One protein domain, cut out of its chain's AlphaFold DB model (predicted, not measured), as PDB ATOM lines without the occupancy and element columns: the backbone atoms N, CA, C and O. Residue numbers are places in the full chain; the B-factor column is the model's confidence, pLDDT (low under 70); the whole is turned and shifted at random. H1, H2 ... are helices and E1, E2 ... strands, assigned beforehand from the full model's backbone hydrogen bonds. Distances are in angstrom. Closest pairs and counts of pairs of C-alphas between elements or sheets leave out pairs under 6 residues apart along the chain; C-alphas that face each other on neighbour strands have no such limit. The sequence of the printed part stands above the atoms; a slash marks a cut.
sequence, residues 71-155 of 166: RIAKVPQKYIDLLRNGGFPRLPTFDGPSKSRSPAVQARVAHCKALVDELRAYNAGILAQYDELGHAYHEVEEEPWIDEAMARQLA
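What this domain is: This is residues 71 to 155 of the 166 residues of an uncharacterized protein of Brachypodium distachyon (UniProt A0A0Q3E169). A small two-stranded ribbon, E1 beside E2, and the short helix H1 gather near the last residues of one long helix, H2, and the unnamed stretch 85 to 102 runs from H1 back to H2's first residues. Residues 143 to 155, which hold H3, stick out as a free tail. The printed part has 85 residues, mostly helix, in the order E1, H1, H2, E2, H3, with the sheet E1 - E2 antiparallel. It is only just loose, close to extended, with a radius of gyration of the C-alphas of 17.8 A, and its outline is flat, 46 by 40 by 20 A.

Where its parts are: Find C-alpha 71 at (176.542, 161.494, 305.355), where E1, residues 71 to 74, begins; it is 9.7 A long. Its neighbour E2, residues 137 to 141, covers 12.8 A. H1, residues 77 to 84, is 10.7 A long. Look next at C-alpha 103, (154.666, 169.573, 272.856): from there H2, residues 103 to 133, runs 45.3 A. H3, residues 148 to 155, covers 10.7 A and ends at C-alpha 155, (154.758, 149.935, 310.243).

How they stand to each other: Look first at E1 and E2, antiparallel at 145 degrees, where N 73 and O 138 are 2.9 A apart, within hydrogen-bond range. The closest C-alphas of E2 and H2, Tyr 137 and Ile 126, are 7.4 A apart. H1 touches H2, whose residues 123 to 130 alone take part; the closest C-alphas, Ile 80 and Leu 127, are 6.8 A apart. These helices run opposite ways at a steep tilt of 57 degrees. H3 is apart from E1, H1 and H2. In H1, H2 and H3 every O i to N i+4 pair is within hydrogen-bond range.

The domain as a whole: The C-alphas of Lys 99 and Ala 149 are the two farthest apart, 50.4 A. The printed part has no cut, and the link from H1 to H2 is long, 18 residues. Look for pLDDT under 70 at residue 71, residues 87 to 101 and residues 140 to 155; the mean of the printed part is 74.7.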
ATOM      1  N   ARG A  71     175.862 162.688 304.829       66.44
ATOM      2  CA  ARG A  71     176.542 161.494 305.355       66.44
ATOM      3  C   ARG A  71     177.129 160.690 304.210       66.44
ATOM      4  O   ARG A  71     176.450 160.378 303.241       66.44
ATOM      5  N   ILE A  72     178.390 160.305 304.346       71.69
ATOM      6  CA  ILE A  72     179.041 159.404 303.396       71.69
ATOM      7  C   ILE A  72     178.686 157.971 303.796       71.69
ATOM      8  O   ILE A  72     179.134 157.475 304.830       71.69
ATOM      9  N   ALA A  73     177.857 157.308 302.994       76.94
ATOM     10  CA  ALA A  73     177.470 155.920 303.195       76.94
ATOM     11  C   ALA A  73     178.278 155.003 302.273       76.94
ATOM     12  O   ALA A  73     178.510 155.310 301.103       76.94
ATOM     13  N   LYS A  74     178.695 153.843 302.787       80.31
ATOM     14  CA  LYS A  74     179.316 152.803 301.962       80.31
ATOM     15  C   LYS A  74     178.248 152.131 301.105       80.31
ATOM     16  O   LYS A  74     177.225 151.686 301.627       80.31
ATOM     17  N   VAL A  75     178.507 152.008 299.808       84.06
ATOM     18  CA  VAL A  75     177.619 151.298 298.887       84.06
ATOM     19  C   VAL A  75     177.709 149.789 299.170       84.06
ATOM     20  O   VAL A  75     178.812 149.234 299.180       84.06
ATOM     21  N   PRO A  76     176.583 149.092 299.421       84.75
ATOM     22  CA  PRO A  76     176.601 147.652 299.668       84.75
ATOM     23  C   PRO A  76     177.071 146.859 298.445       84.75
ATOM     24  O   PRO A  76     176.665 147.158 297.323       84.75
ATOM     25  N   GLN A  77     177.812 145.768 298.666       82.12
ATOM     26  CA  GLN A  77     178.274 144.880 297.589       82.12
ATOM     27  C   GLN A  77     177.132 144.403 296.686       82.12
ATOM     28  O   GLN A  77     177.222 144.478 295.469       82.12
ATOM     29  N   LYS A  78     176.004 144.011 297.291       84.44
ATOM     30  CA  LYS A  78     174.804 143.577 296.567       84.44
ATOM     31  C   LYS A  78     174.321 144.616 295.547       84.44
ATOM     32  O   LYS A  78     173.783 144.247 294.510       84.44
ATOM     33  N   TYR A  79     174.483 145.906 295.842       85.06
ATOM     34  CA  TYR A  79     174.112 146.975 294.918       85.06
ATOM     35  C   TYR A  79     175.090 147.064 293.738       85.06
ATOM     36  O   TYR A  79     174.650 147.176 292.597       85.06
ATOM     37  N   ILE A  80     176.394 146.916 293.990       88.06
ATOM     38  CA  ILE A  80     177.424 146.815 292.943       88.06
ATOM     39  C   ILE A  80     177.153 145.615 292.027       88.06
ATOM     40  O   ILE A  80     177.167 145.747 290.802       88.06
ATOM     41  N   ASP A  81     176.822 144.461 292.608       86.06
ATOM     42  CA  ASP A  81     176.507 143.250 291.849       86.06
ATOM     43  C   ASP A  81     175.248 143.440 290.984       86.06
ATOM     44  O   ASP A  81     175.202 142.985 289.839       86.06
ATOM     45  N   LEU A  82     174.230 144.148 291.490       85.94
ATOM     46  CA  LEU A  82     173.036 144.502 290.715       85.94
ATOM     47  C   LEU A  82     173.359 145.445 289.552       85.94
ATOM     48  O   LEU A  82     172.809 145.269 288.461       85.94
ATOM     49  N   LEU A  83     174.245 146.422 289.770       86.19
ATOM     50  CA  LEU A  83     174.668 147.372 288.740       86.19
ATOM     51  C   LEU A  83     175.412 146.660 287.605       86.19
ATOM     52  O   LEU A  83     175.104 146.893 286.438       86.19
ATOM     53  N   ARG A  84     176.332 145.746 287.938       85.75
ATOM     54  CA  ARG A  84     177.110 144.985 286.948       85.75
ATOM     55  C   ARG A  84     176.268 143.982 286.165       85.75
ATOM     56  O   ARG A  84     176.415 143.870 284.954       85.75
ATOM     57  N   ASN A  85     175.366 143.271 286.838       85.44
ATOM     58  CA  ASN A  85     174.571 142.213 286.208       85.44
ATOM     59  C   ASN A  85     173.333 142.736 285.463       85.44
ATOM     60  O   ASN A  85     172.539 141.944 284.958       85.44
ATOM     61  N   GLY A  86     173.122 144.058 285.420       76.25
ATOM     62  CA  GLY A  86     171.911 144.640 284.843       76.25
ATOM     63  C   GLY A  86     170.642 144.173 285.559       76.25
ATOM     64  O   GLY A  86     169.586 144.087 284.939       76.25
ATOM     65  N   GLY A  87     170.744 143.859 286.858       66.19
ATOM     66  CA  GLY A  87     169.646 143.341 287.681       66.19
ATOM     67  C   GLY A  87     168.555 144.372 287.979       66.19
ATOM     68  O   GLY A  87     167.566 144.057 288.639       66.19
ATOM     69  N   PHE A  88     168.724 145.605 287.501       67.25
ATOM     70  CA  PHE A  88     167.697 146.631 287.555       67.25
ATOM     71  C   PHE A  88     166.640 146.403 286.471       67.25
ATOM     72  O   PHE A  88     166.963 145.937 285.374       67.25
ATOM     73  N   PRO A  89     165.375 146.771 286.737       67.88
ATOM     74  CA  PRO A  89     164.352 146.777 285.705       67.88
ATOM     75  C   PRO A  89     164.863 147.577 284.507       67.88
ATOM     76  O   PRO A  89     165.331 148.707 284.671       67.88
ATOM     77  N   ARG A  90     164.786 147.003 283.300       65.31
ATOM     78  CA  ARG A  90     165.129 147.745 282.084       65.31
ATOM     79  C   ARG A  90     164.238 148.977 282.018       65.31
ATOM     80  O   ARG A  90     163.021 148.857 281.885       65.31
ATOM     81  N   LEU A  91     164.852 150.152 282.123       63.53
ATOM     82  CA  LEU A  91     164.131 151.403 281.965       63.53
ATOM     83  C   LEU A  91     163.572 151.465 280.537       63.53
ATOM     84  O   LEU A  91     164.296 151.124 279.592       63.53
ATOM     85  N   PRO A  92     162.303 151.865 280.361       63.56
ATOM     86  CA  PRO A  92     161.712 151.984 279.039       63.56
ATOM     87  C   PRO A  92     162.536 152.957 278.192       63.56
ATOM     88  O   PRO A  92     162.896 154.048 278.636       63.56
ATOM     89  N   THR A  93     162.858 152.553 276.966       66.56
ATOM     90  CA  THR A  93     163.564 153.409 276.014       66.56
ATOM     91  C   THR A  93     162.598 154.469 275.495       66.56
ATOM     92  O   THR A  93     161.508 154.176 275.003       66.56
ATOM     93  N   PHE A  94     162.985 155.738 275.616       66.44
ATOM     94  CA  PHE A  94     162.154 156.865 275.191       66.44
ATOM     95  C   PHE A  94     162.268 157.174 273.685       66.44
ATOM     96  O   PHE A  94     161.628 158.109 273.209       66.44
ATOM     97  N   ASP A  95     163.016 156.364 272.927       65.44
ATOM     98  CA  ASP A  95     163.400 156.601 271.524       65.44
ATOM     99  C   ASP A  95     162.310 156.239 270.486       65.44
ATOM    100  O   ASP A  95     162.576 156.124 269.291       65.44
ATOM    101  N   GLY A  96     161.060 156.059 270.922       64.62
ATOM    102  CA  GLY A  96     159.926 155.801 270.029       64.62
ATOM    103  C   GLY A  96     159.545 157.018 269.162       64.62
ATOM    104  O   GLY A  96     159.794 158.161 269.558       64.62
ATOM    105  N   PRO A  97     158.894 156.810 267.999       58.69
ATOM    106  CA  PRO A  97     158.565 157.883 267.063       58.69
ATOM    107  C   PRO A  97     157.718 158.983 267.727       58.69
ATOM    108  O   PRO A  97     156.623 158.739 268.234       58.69
ATOM    109  N   SER A  98     158.228 160.217 267.703       62.25
ATOM    110  CA  SER A  98     157.638 161.398 268.359       62.25
ATOM    111  C   SER A  98     156.512 162.070 267.564       62.25
ATOM    112  O   SER A  98     155.899 163.018 268.055       62.25
ATOM    113  N   LYS A  99     156.221 161.582 266.349       58.34
ATOM    114  CA  LYS A  99     155.426 162.284 265.324       58.34
ATOM    115  C   LYS A  99     153.958 162.561 265.697       58.34
ATOM    116  O   LYS A  99     153.315 163.337 265.005       58.34
ATOM    117  N   SER A 100     153.436 161.980 266.779       59.28
ATOM    118  CA  SER A 100     152.060 162.190 267.263       59.28
ATOM    119  C   SER A 100     151.964 162.757 268.688       59.28
ATOM    120  O   SER A 100     150.869 162.848 269.241       59.28
ATOM    121  N   ARG A 101     153.086 163.127 269.321       67.75
ATOM    122  CA  ARG A 101     153.096 163.587 270.721       67.75
ATOM    123  C   ARG A 101     152.943 165.104 270.796       67.75
ATOM    124  O   ARG A 101     153.673 165.821 270.116       67.75
ATOM    125  N   SER A 102     152.041 165.584 271.654       78.69
ATOM    126  CA  SER A 102     151.895 167.018 271.929       78.69
ATOM    127  C   SER A 102     153.197 167.615 272.500       78.69
ATOM    128  O   SER A 102     153.970 166.885 273.132       78.69
ATOM    129  N   PRO A 103     153.450 168.930 272.342       82.94
ATOM    130  CA  PRO A 103     154.666 169.573 272.856       82.94
ATOM    131  C   PRO A 103     154.912 169.331 274.355       82.94
ATOM    132  O   PRO A 103     156.037 169.059 274.765       82.94
ATOM    133  N   ALA A 104     153.853 169.327 275.172       78.81
ATOM    134  CA  ALA A 104     153.944 169.036 276.605       78.81
ATOM    135  C   ALA A 104     154.426 167.601 276.894       78.81
ATOM    136  O   ALA A 104     155.220 167.371 277.806       78.81
ATOM    137  N   VAL A 105     153.983 166.625 276.094       80.50
ATOM    138  CA  VAL A 105     154.425 165.228 276.219       80.50
ATOM    139  C   VAL A 105     155.879 165.085 275.771       80.50
ATOM    140  O   VAL A 105     156.637 164.363 276.412       80.50
ATOM    141  N   GLN A 106     156.300 165.790 274.719       81.31
ATOM    142  CA  GLN A 106     157.698 165.788 274.274       81.31
ATOM    143  C   GLN A 106     158.635 166.376 275.336       81.31
ATOM    144  O   GLN A 106     159.655 165.762 275.642       81.31
ATOM    145  N   ALA A 107     158.257 167.497 275.959       83.12
ATOM    146  CA  ALA A 107     159.025 168.103 277.046       83.12
ATOM    147  C   ALA A 107     159.171 167.155 278.248       83.12
ATOM    148  O   ALA A 107     160.265 166.983 278.780       83.12
ATOM    149  N   ARG A 108     158.090 166.467 278.640       81.88
ATOM    150  CA  ARG A 108     158.128 165.498 279.744       81.88
ATOM    151  C   ARG A 108     158.980 164.271 279.417       81.88
ATOM    152  O   ARG A 108     159.704 163.792 280.280       81.88
ATOM    153  N   VAL A 109     158.937 163.792 278.174       83.06
ATOM    154  CA  VAL A 109     159.798 162.698 277.696       83.06
ATOM    155  C   VAL A 109     161.273 163.107 277.705       83.06
ATOM    156  O   VAL A 109     162.104 162.331 278.169       83.06
ATOM    157  N   ALA A 110     161.600 164.319 277.249       83.12
ATOM    158  CA  ALA A 110     162.963 164.844 277.296       83.12
ATOM    159  C   ALA A 110     163.473 164.970 278.741       83.12
ATOM    160  O   ALA A 110     164.578 164.528 279.041       83.12
ATOM    161  N   HIS A 111     162.637 165.479 279.648       82.75
ATOM    162  CA  HIS A 111     162.952 165.563 281.074       82.75
ATOM    163  C   HIS A 111     163.189 164.180 281.702       82.75
ATOM    164  O   HIS A 111     164.180 163.970 282.393       82.75
ATOM    165  N   CYS A 112     162.324 163.198 281.427       82.69
ATOM    166  CA  CYS A 112     162.532 161.828 281.901       82.69
ATOM    167  C   CYS A 112     163.808 161.198 281.325       82.69
ATOM    168  O   CYS A 112     164.495 160.479 282.042       82.69
ATOM    169  N   LYS A 113     164.144 161.470 280.057       84.25
ATOM    170  CA  LYS A 113     165.391 160.997 279.442       84.25
ATOM    171  C   LYS A 113     166.617 161.585 280.146       84.25
ATOM    172  O   LYS A 113     167.508 160.820 280.494       84.25
ATOM    173  N   ALA A 114     166.611 162.887 280.434       85.50
ATOM    174  CA  ALA A 114     167.684 163.545 281.178       85.50
ATOM    175  C   ALA A 114     167.902 162.908 282.561       85.50
ATOM    176  O   ALA A 114     169.020 162.513 282.870       85.50
ATOM    177  N   LEU A 115     166.833 162.685 283.336       84.06
ATOM    178  CA  LEU A 115     166.930 162.019 284.645       84.06
ATOM    179  C   LEU A 115     167.498 160.595 284.554       84.06
ATOM    180  O   LEU A 115     168.256 160.158 285.418       84.06
ATOM    181  N   VAL A 116     167.127 159.845 283.513       83.94
ATOM    182  CA  VAL A 116     167.669 158.499 283.286       83.94
ATOM    183  C   VAL A 116     169.153 158.551 282.933       83.94
ATOM    184  O   VAL A 116     169.914 157.703 283.399       83.94
ATOM    185  N   ASP A 117     169.575 159.520 282.125       85.38
ATOM    186  CA  ASP A 117     170.974 159.676 281.732       85.38
ATOM    187  C   ASP A 117     171.844 160.154 282.910       85.38
ATOM    188  O   ASP A 117     172.931 159.613 283.114       85.38
ATOM    189  N   GLU A 118     171.335 161.054 283.756       86.19
ATOM    190  CA  GLU A 118     171.968 161.437 285.027       86.19
ATOM    191  C   GLU A 118     172.143 160.231 285.956       86.19
ATOM    192  O   GLU A 118     173.241 159.980 286.454       86.19
ATOM    193  N   LEU A 119     171.093 159.420 286.131       84.19
ATOM    194  CA  LEU A 119     171.159 158.212 286.956       84.19
ATOM    195  C   LEU A 119     172.171 157.193 286.408       84.19
ATOM    196  O   LEU A 119     172.878 156.540 287.175       84.19
ATOM    197  N   ARG A 120     172.264 157.045 285.081       84.38
ATOM    198  CA  ARG A 120     173.265 156.175 284.443       84.38
ATOM    199  C   ARG A 120     174.685 156.674 284.687       84.38
ATOM    200  O   ARG A 120     175.541 155.860 285.022       84.38
ATOM    201  N   ALA A 121     174.927 157.975 284.534       87.75
ATOM    202  CA  ALA A 121     176.233 158.576 284.787       87.75
ATOM    203  C   ALA A 121     176.645 158.407 286.257       87.75
ATOM    204  O   ALA A 121     177.764 157.991 286.550       87.75
ATOM    205  N   TYR A 122     175.707 158.638 287.173       86.38
ATOM    206  CA  TYR A 122     175.894 158.424 288.601       86.38
ATOM    207  C   TYR A 122     176.269 156.967 288.933       86.38
ATOM    208  O   TYR A 122     177.276 156.706 289.593       86.38
ATOM    209  N   ASN A 123     175.515 156.003 288.402       87.06
ATOM    210  CA  ASN A 123     175.789 154.577 288.578       87.06
ATOM    211  C   ASN A 123     177.146 154.153 287.995       87.06
ATOM    212  O   ASN A 123     177.841 153.328 288.589       87.06
ATOM    213  N   ALA A 124     177.534 154.717 286.848       88.12
ATOM    214  CA  ALA A 124     178.847 154.482 286.257       88.12
ATOM    215  C   ALA A 124     179.977 155.010 287.158       88.12
ATOM    216  O   ALA A 124     180.996 154.340 287.300       88.12
ATOM    217  N   GLY A 125     179.776 156.156 287.819       89.25
ATOM    218  CA  GLY A 125     180.718 156.695 288.804       89.25
ATOM    219  C   GLY A 125     180.917 155.775 290.011       89.25
ATOM    220  O   GLY A 125     182.054 155.520 290.404       89.25
ATOM    221  N   ILE A 126     179.833 155.205 290.553       87.69
ATOM    222  CA  ILE A 126     179.907 154.216 291.646       87.69
ATOM    223  C   ILE A 126     180.727 152.993 291.226       87.69
ATOM    224  O   ILE A 126     181.563 152.519 291.996       87.69
ATOM    225  N   LEU A 127     180.479 152.465 290.023       89.94
ATOM    226  CA  LEU A 127     181.215 151.309 289.513       89.94
ATOM    227  C   LEU A 127     182.696 151.631 289.316       89.94
ATOM    228  O   LEU A 127     183.530 150.860 289.772       89.94
ATOM    229  N   ALA A 128     183.021 152.781 288.722       90.31
ATOM    230  CA  ALA A 128     184.405 153.204 288.528       90.31
ATOM    231  C   ALA A 128     185.161 153.321 289.863       90.31
ATOM    232  O   ALA A 128     186.261 152.792 289.996       90.31
ATOM    233  N   GLN A 129     184.542 153.938 290.876       88.25
ATOM    234  CA  GLN A 129     185.132 154.039 292.213       88.25
ATOM    235  C   GLN A 129     185.345 152.657 292.847       88.25
ATOM    236  O   GLN A 129     186.383 152.398 293.454       88.25
ATOM    237  N   TYR A 130     184.363 151.762 292.705       89.19
ATOM    238  CA  TYR A 130     184.465 150.403 293.221       89.19
ATOM    239  C   TYR A 130     185.575 149.603 292.522       89.19
ATOM    240  O   TYR A 130     186.296 148.863 293.188       89.19
ATOM    241  N   ASP A 131     185.724 149.756 291.207       90.50
ATOM    242  CA  ASP A 131     186.748 149.075 290.410       90.50
ATOM    243  C   ASP A 131     188.165 149.540 290.780       90.50
ATOM    244  O   ASP A 131     189.089 148.728 290.794       90.50
ATOM    245  N   GLU A 132     188.331 150.819 291.126       91.50
ATOM    246  CA  GLU A 132     189.615 151.399 291.537       91.50
ATOM    247  C   GLU A 132     189.996 151.045 292.986       91.50
ATOM    248  O   GLU A 132     191.136 150.670 293.257       91.50
ATOM    249  N   LEU A 133     189.054 151.156 293.929       86.81
ATOM    250  CA  LEU A 133     189.341 151.094 295.371       86.81
ATOM    251  C   LEU A 133     188.908 149.778 296.041       86.81
ATOM    252  O   LEU A 133     189.172 149.555 297.225       86.81
ATOM    253  N   GLY A 134     188.173 148.918 295.332       84.44
ATOM    254  CA  GLY A 134     187.506 147.737 295.894       84.44
ATOM    255  C   GLY A 134     186.304 148.070 296.793       84.44
ATOM    256  O   GLY A 134     185.749 147.191 297.456       84.44
ATOM    257  N   HIS A 135     185.912 149.344 296.868       80.50
ATOM    258  CA  HIS A 135     184.756 149.831 297.612       80.50
ATOM    259  C   HIS A 135     184.282 151.182 297.057       80.50
ATOM    260  O   HIS A 135     185.079 151.954 296.539       80.50
ATOM    261  N   ALA A 136     182.989 151.487 297.192       83.31
ATOM    262  CA  ALA A 136     182.415 152.764 296.765       83.31
ATOM    263  C   ALA A 136     181.662 153.446 297.909       83.31
ATOM    264  O   ALA A 136     181.081 152.783 298.778       83.31
ATOM    265  N   TYR A 137     181.659 154.773 297.882       78.31
ATOM    266  CA  TYR A 137     180.975 155.616 298.850       78.31
ATOM    267  C   TYR A 137     180.051 156.587 298.129       78.31
ATOM    268  O   TYR A 137     180.395 157.138 297.091       78.31
ATOM    269  N   HIS A 138     178.882 156.822 298.707       77.62
ATOM    270  CA  HIS A 138     177.896 157.756 298.194       77.62
ATOM    271  C   HIS A 138     177.515 158.739 299.296       77.62
ATOM    272  O   HIS A 138     177.203 158.348 300.421       77.62
ATOM    273  N   GLU A 139     177.541 160.024 298.955       71.31
ATOM    274  CA  GLU A 139     177.006 161.089 299.793       71.31
ATOM    275  C   GLU A 139     175.469 161.041 299.824       71.31
ATOM    276  O   GLU A 139     174.807 161.450 298.875       71.31
ATOM    277  N   VAL A 140     174.906 160.535 300.918       63.88
ATOM    278  CA  VAL A 140     173.469 160.561 301.187       63.88
ATOM    279  C   VAL A 140     173.152 161.888 301.868       63.88
ATOM    280  O   VAL A 140     173.609 162.159 302.983       63.88
ATOM    281  N   GLU A 141     172.375 162.728 301.192       61.00
ATOM    282  CA  GLU A 141     171.721 163.871 301.823       61.00
ATOM    283  C   GLU A 141     170.599 163.298 302.706       61.00
ATOM    284  O   GLU A 141     169.584 162.821 302.201       61.00
ATOM    285  N   GLU A 142     170.816 163.231 304.027       46.22
ATOM    286  CA  GLU A 142     169.754 162.848 304.961       46.22
ATOM    287  C   GLU A 142     168.693 163.950 304.936       46.22
ATOM    288  O   GLU A 142     168.853 165.013 305.536       46.22
ATOM    289  N   GLU A 143     167.597 163.707 304.222       45.47
ATOM    290  CA  GLU A 143     166.406 164.516 304.404       45.47
ATOM    291  C   GLU A 143     165.734 164.117 305.740       45.47
ATOM    292  O   GLU A 143     165.393 162.948 305.940       45.47
ATOM    293  N   PRO A 144     165.516 165.055 306.679       49.97
ATOM    294  CA  PRO A 144     165.129 164.746 308.061       49.97
ATOM    295  C   PRO A 144     163.657 164.320 308.252       49.97
ATOM    296  O   PRO A 144     163.182 164.258 309.383       49.97
ATOM    297  N   TRP A 145     162.887 164.069 307.188       50.75
ATOM    298  CA  TRP A 145     161.418 164.017 307.268       50.75
ATOM    299  C   TRP A 145     160.807 162.662 307.634       50.75
ATOM    300  O   TRP A 145     159.588 162.596 307.770       50.75
ATOM    301  N   ILE A 146     161.584 161.593 307.843       48.78
ATOM    302  CA  ILE A 146     161.058 160.385 308.498       48.78
ATOM    303  C   ILE A 146     161.771 160.203 309.827       48.78
ATOM    304  O   ILE A 146     162.774 159.500 309.929       48.78
ATOM    305  N   ASP A 147     161.223 160.836 310.861       54.91
ATOM    306  CA  ASP A 147     161.608 160.500 312.219       54.91
ATOM    307  C   ASP A 147     161.324 159.001 312.489       54.91
ATOM    308  O   ASP A 147     160.405 158.378 311.938       54.91
ATOM    309  N   GLU A 148     162.159 158.378 313.320       53.81
ATOM    310  CA  GLU A 148     162.069 156.947 313.641       53.81
ATOM    311  C   GLU A 148     160.695 156.574 314.246       53.81
ATOM    312  O   GLU A 148     160.224 155.435 314.136       53.81
ATOM    313  N   ALA A 149     160.008 157.547 314.852       54.53
ATOM    314  CA  ALA A 149     158.670 157.381 315.402       54.53
ATOM    315  C   ALA A 149     157.598 157.265 314.300       54.53
ATOM    316  O   ALA A 149     156.680 156.451 314.428       54.53
ATOM    317  N   MET A 150     157.736 157.988 313.191       53.75
ATOM    318  CA  MET A 150     156.836 157.999 312.044       53.75
ATOM    319  C   MET A 150     157.024 156.743 311.191       53.75
ATOM    320  O   MET A 150     156.034 156.143 310.764       53.75
ATOM    321  N   ALA A 151     158.260 156.246 311.059       57.22
ATOM    322  CA  ALA A 151     158.528 154.918 310.502       57.22
ATOM    323  C   ALA A 151     157.843 153.802 311.321       57.22
ATOM    324  O   ALA A 151     157.188 152.920 310.757       57.22
ATOM    325  N   ARG A 152     157.901 153.871 312.664       58.50
ATOM    326  CA  ARG A 152     157.174 152.935 313.547       58.50
ATOM    327  C   ARG A 152     155.652 153.091 313.458       58.50
ATOM    328  O   ARG A 152     154.940 152.092 313.569       58.50
ATOM    329  N   GLN A 153     155.131 154.301 313.249       55.78
ATOM    330  CA  GLN A 153     153.694 154.521 313.038       55.78
ATOM    331  C   GLN A 153     153.207 153.955 311.700       55.78
ATOM    332  O   GLN A 153     152.144 153.332 311.659       55.78
ATOM    333  N   LEU A 154     153.984 154.106 310.625       56.47
ATOM    334  CA  LEU A 154     153.684 153.519 309.317       56.47
ATOM    335  C   LEU A 154     153.713 151.987 309.364       56.47
ATOM    336  O   LEU A 154     152.790 151.354 308.862       56.47
ATOM    337  N   ALA A 155     154.688 151.387 310.056       57.06
ATOM    338  CA  ALA A 155     154.758 149.935 310.243       57.06
ATOM    339  C   ALA A 155     153.593 149.363 311.082       57.06
ATOM    340  O   ALA A 155     153.232 148.196 310.935       57.06
TER     341      ALA A 155